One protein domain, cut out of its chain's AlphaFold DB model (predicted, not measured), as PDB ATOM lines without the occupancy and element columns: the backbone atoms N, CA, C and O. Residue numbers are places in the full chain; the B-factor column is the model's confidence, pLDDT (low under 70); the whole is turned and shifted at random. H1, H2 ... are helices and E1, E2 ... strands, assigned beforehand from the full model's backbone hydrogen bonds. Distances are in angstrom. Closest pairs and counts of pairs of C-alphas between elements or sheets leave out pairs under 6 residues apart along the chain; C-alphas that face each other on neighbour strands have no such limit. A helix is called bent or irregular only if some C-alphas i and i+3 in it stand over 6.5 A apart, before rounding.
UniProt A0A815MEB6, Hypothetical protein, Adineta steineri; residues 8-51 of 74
ATOM      1  N   ALA A   8      -7.195  -6.455 -20.408       97.19
ATOM      2  CA  ALA A   8      -6.873  -7.858 -20.601       97.19
ATOM      3  C   ALA A   8      -5.380  -8.067 -20.870       97.19
ATOM      4  O   ALA A   8      -4.696  -7.223 -21.441       97.19
ATOM      5  N   ILE A   9      -4.885  -9.240 -20.486       96.44
ATOM      6  CA  ILE A   9      -3.559  -9.744 -20.840       96.44
ATOM      7  C   ILE A   9      -3.751 -10.921 -21.796       96.44
ATOM      8  O   ILE A   9      -4.437 -11.897 -21.460       96.44
ATOM      9  N   MET A  10      -3.151 -10.831 -22.979       95.31
ATOM     10  CA  MET A  10      -3.175 -11.871 -24.007       95.31
ATOM     11  C   MET A  10      -1.748 -12.235 -24.400       95.31
ATOM     12  O   MET A  10      -0.897 -11.365 -24.567       95.31
ATOM     13  N   GLY A  11      -1.486 -13.526 -24.542       94.44
ATOM     14  CA  GLY A  11      -0.172 -14.024 -24.896       94.44
ATOM     15  C   GLY A  11      -0.192 -15.514 -25.162       94.44
ATOM     16  O   GLY A  11      -1.250 -16.145 -25.169       94.44
ATOM     17  N   ASN A  12       0.993 -16.060 -25.394       95.00
ATOM     18  CA  ASN A  12       1.181 -17.487 -25.636       95.00
ATOM     19  C   ASN A  12       1.550 -18.272 -24.374       95.00
ATOM     20  O   ASN A  12       1.677 -19.490 -24.458       95.00
ATOM     21  N   GLY A  13       1.710 -17.591 -23.236       94.25
ATOM     22  CA  GLY A  13       2.132 -18.242 -22.012       94.25
ATOM     23  C   GLY A  13       1.015 -18.892 -21.230       94.25
ATOM     24  O   GLY A  13      -0.012 -18.274 -20.938       94.25
ATOM     25  N   ASN A  14       1.238 -20.152 -20.875       93.81
ATOM     26  CA  ASN A  14       0.327 -20.918 -20.053       93.81
ATOM     27  C   ASN A  14       0.693 -20.792 -18.561       93.81
ATOM     28  O   ASN A  14       1.795 -20.390 -18.183       93.81
ATOM     29  N   MET A  15      -0.255 -21.095 -17.674       93.88
ATOM     30  CA  MET A  15      -0.060 -20.976 -16.220       93.88
ATOM     31  C   MET A  15       0.610 -22.217 -15.619       93.88
ATOM     32  O   MET A  15       0.100 -22.806 -14.668       93.88
ATOM     33  N   ASP A  16       1.742 -22.631 -16.177       95.75
ATOM     34  CA  ASP A  16       2.502 -23.771 -15.679       95.75
ATOM     35  C   ASP A  16       4.014 -23.503 -15.654       95.75
ATOM     36  O   ASP A  16       4.530 -22.560 -16.255       95.75
ATOM     37  N   THR A  17       4.732 -24.349 -14.914       96.06
ATOM     38  CA  THR A  17       6.177 -24.240 -14.670       96.06
ATOM     39  C   THR A  17       7.002 -24.228 -15.960       96.06
ATOM     40  O   THR A  17       8.089 -23.644 -15.990       96.06
ATOM     41  N   GLN A  18       6.538 -24.885 -17.024       95.44
ATOM     42  CA  GLN A  18       7.265 -24.919 -18.287       95.44
ATOM     43  C   GLN A  18       7.234 -23.533 -18.931       95.44
ATOM     44  O   GLN A  18       8.300 -22.962 -19.163       95.44
ATOM     45  N   SER A  19       6.041 -22.961 -19.100       94.56
ATOM     46  CA  SER A  19       5.857 -21.596 -19.602       94.56
ATOM     47  C   SER A  19       6.615 -20.556 -18.766       94.56
ATOM     48  O   SER A  19       7.334 -19.721 -19.307       94.56
ATOM     49  N   TRP A  20       6.556 -20.656 -17.434       92.94
ATOM     50  CA  TRP A  20       7.133 -19.643 -16.537       92.94
ATOM     51  C   TRP A  20       8.660 -19.631 -16.474       92.94
ATOM     52  O   TRP A  20       9.256 -18.562 -16.341       92.94
ATOM     53  N   PHE A  21       9.301 -20.802 -16.506       95.75
ATOM     54  CA  PHE A  21      10.737 -20.913 -16.218       95.75
ATOM     55  C   PHE A  21      11.567 -21.435 -17.390       95.75
ATOM     56  O   PHE A  21      12.793 -21.338 -17.352       95.75
ATOM     57  N   HIS A  22      10.929 -22.005 -18.414       95.00
ATOM     58  CA  HIS A  22      11.623 -22.765 -19.454       95.00
ATOM     59  C   HIS A  22      11.212 -22.387 -20.884       95.00
ATOM     60  O   HIS A  22      11.736 -22.980 -21.827       95.00
ATOM     61  N   SER A  23      10.326 -21.406 -21.062       96.44
ATOM     62  CA  SER A  23       9.941 -20.865 -22.370       96.44
ATOM     63  C   SER A  23      10.293 -19.385 -22.499       96.44
ATOM     64  O   SER A  23      10.452 -18.667 -21.514       96.44
ATOM     65  N   GLN A  24      10.399 -18.923 -23.745       95.56
ATOM     66  CA  GLN A  24      10.385 -17.500 -24.074       95.56
ATOM     67  C   GLN A  24       9.000 -17.153 -24.607       95.56
ATOM     68  O   GLN A  24       8.645 -17.499 -25.733       95.56
ATOM     69  N   GLU A  25       8.217 -16.487 -23.774       95.56
ATOM     70  CA  GLU A  25       6.821 -16.166 -24.044       95.56
ATOM     71  C   GLU A  25       6.584 -14.667 -23.923       95.56
ATOM     72  O   GLU A  25       7.318 -13.948 -23.239       95.56
ATOM     73  N   ILE A  26       5.552 -14.190 -24.613       95.62
ATOM     74  CA  ILE A  26       5.161 -12.784 -24.606       95.62
ATOM     75  C   ILE A  26       3.709 -12.702 -24.169       95.62
ATOM     76  O   ILE A  26       2.837 -13.373 -24.720       95.62
ATOM     77  N   ASN A  27       3.464 -11.819 -23.208       95.44
ATOM     78  CA  ASN A  27       2.139 -11.412 -22.781       95.44
ATOM     79  C   ASN A  27       2.017  -9.903 -22.984       95.44
ATOM     80  O   ASN A  27       2.810  -9.132 -22.445       95.44
ATOM     81  N   ALA A  28       1.035  -9.490 -23.776       95.88
ATOM     82  CA  ALA A  28       0.727  -8.096 -24.039       95.88
ATOM     83  C   ALA A  28      -0.516  -7.678 -23.252       95.88
ATOM     84  O   ALA A  28      -1.530  -8.381 -23.242       95.88
ATOM     85  N   MET A  29      -0.431  -6.519 -22.603       97.38
ATOM     86  CA  MET A  29      -1.581  -5.871 -21.986       97.38
ATOM     87  C   MET A  29      -2.326  -5.045 -23.035       97.38
ATOM     88  O   MET A  29      -1.718  -4.283 -23.786       97.38
ATOM     89  N   VAL A  30      -3.645  -5.188 -23.057       97.50
ATOM     90  CA  VAL A  30      -4.568  -4.391 -23.859       97.50
ATOM     91  C   VAL A  30      -5.508  -3.669 -22.904       97.50
ATOM     92  O   VAL A  30      -6.255  -4.316 -22.174       97.50
ATOM     93  N   ASP A  31      -5.458  -2.339 -22.919       97.81
ATOM     94  CA  ASP A  31      -6.378  -1.450 -22.204       97.81
ATOM     95  C   ASP A  31      -7.376  -0.883 -23.221       97.81
ATOM     96  O   ASP A  31      -7.101   0.083 -23.936       97.81
ATOM     97  N   SER A  32      -8.493  -1.585 -23.397       98.06
ATOM     98  CA  SER A  32      -9.547  -1.187 -24.325       98.06
ATOM     99  C   SER A  32     -10.851  -1.903 -23.980       98.06
ATOM    100  O   SER A  32     -10.992  -3.092 -24.287       98.06
ATOM    101  N   PRO A  33     -11.857  -1.195 -23.438       97.31
ATOM    102  CA  PRO A  33     -13.117  -1.828 -23.060       97.31
ATOM    103  C   PRO A  33     -13.883  -2.395 -24.263       97.31
ATOM    104  O   PRO A  33     -14.629  -3.360 -24.129       97.31
ATOM    105  N   VAL A  34     -13.684  -1.833 -25.462       98.25
ATOM    106  CA  VAL A  34     -14.309  -2.344 -26.691       98.25
ATOM    107  C   VAL A  34     -13.732  -3.712 -27.058       98.25
ATOM    108  O   VAL A  34     -14.488  -4.662 -27.240       98.25
ATOM    109  N   ILE A  35     -12.401  -3.831 -27.110       97.56
ATOM    110  CA  ILE A  35     -11.727  -5.086 -27.480       97.56
ATOM    111  C   ILE A  35     -11.984  -6.165 -26.426       97.56
ATOM    112  O   ILE A  35     -12.323  -7.298 -26.767       97.56
ATOM    113  N   VAL A  36     -11.845  -5.816 -25.142       97.69
ATOM    114  CA  VAL A  36     -12.033  -6.774 -24.046       97.69
ATOM    115  C   VAL A  36     -13.452  -7.331 -24.053       97.69
ATOM    116  O   VAL A  36     -13.624  -8.548 -23.960       97.69
ATOM    117  N   LYS A  37     -14.463  -6.481 -24.261       97.12
ATOM    118  CA  LYS A  37     -15.855  -6.925 -24.363       97.12
ATOM    119  C   LYS A  37     -16.079  -7.895 -25.525       97.12
ATOM    120  O   LYS A  37     -16.676  -8.949 -25.319       97.12
ATOM    121  N   GLU A  38     -15.576  -7.587 -26.721       97.31
ATOM    122  CA  GLU A  38     -15.721  -8.479 -27.883       97.31
ATOM    123  C   GLU A  38     -15.077  -9.854 -27.646       97.31
ATOM    124  O   GLU A  38     -15.655 -10.891 -27.990       97.31
ATOM    125  N   TRP A  39     -13.899  -9.891 -27.019       96.62
ATOM    126  CA  TRP A  39     -13.237 -11.145 -26.665       96.62
ATOM    127  C   TRP A  39     -14.004 -11.940 -25.614       96.62
ATOM    128  O   TRP A  39     -14.123 -13.159 -25.750       96.62
ATOM    129  N   MET A  40     -14.551 -11.276 -24.595       95.25
ATOM    130  CA  MET A  40     -15.369 -11.937 -23.579       95.25
ATOM    131  C   MET A  40     -16.648 -12.523 -24.187       95.25
ATOM    132  O   MET A  40     -16.959 -13.685 -23.925       95.25
ATOM    133  N   ASP A  41     -17.330 -11.798 -25.078       95.38
ATOM    134  CA  ASP A  41     -18.503 -12.305 -25.803       95.38
ATOM    135  C   ASP A  41     -18.167 -13.554 -26.638       95.38
ATOM    136  O   ASP A  41     -18.944 -14.514 -26.684       95.38
ATOM    137  N   ALA A  42     -17.001 -13.577 -27.294       95.38
ATOM    138  CA  ALA A  42     -16.522 -14.750 -28.022       95.38
ATOM    139  C   ALA A  42     -16.188 -15.924 -27.084       95.38
ATOM    140  O   ALA A  42     -16.516 -17.074 -27.384       95.38
ATOM    141  N   LEU A  43     -15.577 -15.649 -25.929       93.06
ATOM    142  CA  LEU A  43     -15.286 -16.646 -24.897       93.06
ATOM    143  C   LEU A  43     -16.566 -17.289 -24.362       93.06
ATOM    144  O   LEU A  43     -16.647 -18.515 -24.324       93.06
ATOM    145  N   TYR A  44     -17.589 -16.501 -24.029       92.25
ATOM    146  CA  TYR A  44     -18.874 -17.017 -23.547       92.25
ATOM    147  C   TYR A  44     -19.603 -17.882 -24.578       92.25
ATOM    148  O   TYR A  44     -20.275 -18.843 -24.206       92.25
ATOM    149  N   LYS A  45     -19.442 -17.594 -25.875       93.69
ATOM    150  CA  LYS A  45     -19.989 -18.435 -26.951       93.69
ATOM    151  C   LYS A  45     -19.257 -19.773 -27.087       93.69
ATOM    152  O   LYS A  45     -19.888 -20.766 -27.437       93.69
ATOM    153  N   ASN A  46     -17.955 -19.809 -26.800       93.12
ATOM    154  CA  ASN A  46     -17.118 -21.008 -26.934       93.12
ATOM    155  C   ASN A  46     -17.004 -21.833 -25.642       93.12
ATOM    156  O   ASN A  46     -16.628 -23.001 -25.691       93.12
ATOM    157  N   GLN A  47     -17.313 -21.245 -24.485       88.38
ATOM    158  CA  GLN A  47     -17.202 -21.882 -23.174       88.38
ATOM    159  C   GLN A  47     -18.566 -21.964 -22.498       88.38
ATOM    160  O   GLN A  47     -19.185 -20.958 -22.157       88.38
ATOM    161  N   SER A  48     -19.015 -23.187 -22.226       87.12
ATOM    162  CA  SER A  48     -20.315 -23.425 -21.590       87.12
ATOM    163  C   SER A  48     -20.240 -23.583 -20.067       87.12
ATOM    164  O   SER A  48     -21.257 -23.859 -19.440       87.12
ATOM    165  N   THR A  49     -19.076 -23.366 -19.446       87.62
ATOM    166  CA  THR A  49     -18.881 -23.465 -17.984       87.62
ATOM    167  C   THR A  49     -19.849 -22.578 -17.200       87.62
ATOM    168  O   THR A  49     -20.316 -22.960 -16.134       87.62
ATOM    169  N   HIS A  50     -20.207 -21.410 -17.742       86.19
ATOM    170  CA  HIS A  50     -21.194 -20.511 -17.134       86.19
ATOM    171  C   HIS A  50     -22.615 -21.106 -17.094       86.19
ATOM    172  O   HIS A  50     -23.422 -20.709 -16.262       86.19
ATOM    173  N   LYS A  51     -22.916 -22.046 -17.998       86.62
ATOM    174  CA  LYS A  51     -24.216 -22.710 -18.131       86.62
ATOM    175  C   LYS A  51     -24.258 -24.060 -17.417       86.62
ATOM    176  O   LYS A  51     -25.288 -24.420 -16.867       86.62
TER     177      LYS A  51
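This is residues 8 to 51 of the 74 residues of the protein "Hypothetical protein" of Adineta steineri (UniProt A0A815MEB6). The model is a flat, open arch: a ribbon of two antiparallel strands, E1 and E2, spans the top, the longer helix H2 descends from one end of it, and a loop with the small helix H1 descends from the other. The first part of H2 comes near the ribbon, while residues 41 to 51, of which 41 to 46 belong to H2, and residues 15 to 22, of which 17 to 22 belong to H1, stand free. The printed part has 44 residues, with two named helices and two named strands in the order E1, H1, E2, H2, and the sheet order is E1 - E2. The class is mixed, helices and strands, with helices holding 20 and strands 9 of the 29 residues in named elements. The whole is loose, with a radius of gyration of the C-alphas of 13.2 A, and the C-alphas span 34 by 26 by 10 A.

E1, residues 8 to 11, and E2, residues 27 to 31, are antiparallel neighbours, with an angle of 154 degrees between their N-to-C directions. C-alphas 9 and 29 face each other at 4.5 A, and C-alphas 11 and 27 at 4.1 A. N 10 and O 28 are within hydrogen-bond range at 2.9 A, and so are N 30 and O 8 at 2.8 A. H2, residues 33 to 46, has its closest C-alphas to E1 at Val 36 and Ala 8, 6.3 A apart. The closest C-alphas of E2 and H2 are those of Val 30 and Val 36, 7.8 A apart. H1, residues 17 to 22, is apart from H2. In H1 and H2 every O i to N i+4 pair is within hydrogen-bond range.

E2 measures 13.1 A from first to last C-alpha, ending with C-alpha 31 at (-6.378, -1.450, -22.204). E1 measures 10.1 A and begins with C-alpha 8 at (-6.873, -7.858, -20.601). H2 measures 20.0 A and ends with C-alpha 46 at (-17.118, -21.008, -26.934). H1 measures 7.4 A. Neither helix is bent or irregular.

The two C-alphas farthest apart are those of His 22 and Lys 51, at 35.9 A. The C-alphas of Ala 8 and Lys 51, the first and last printed residues, are 23.0 A apart. The printed part has no cut. The links E1 to H1, H1 to E2 and E2 to H2 are tight, with 5, 4 and 1 residues between the elements. The mean pLDDT of the printed part is 94.7, and no printed residue is under 70.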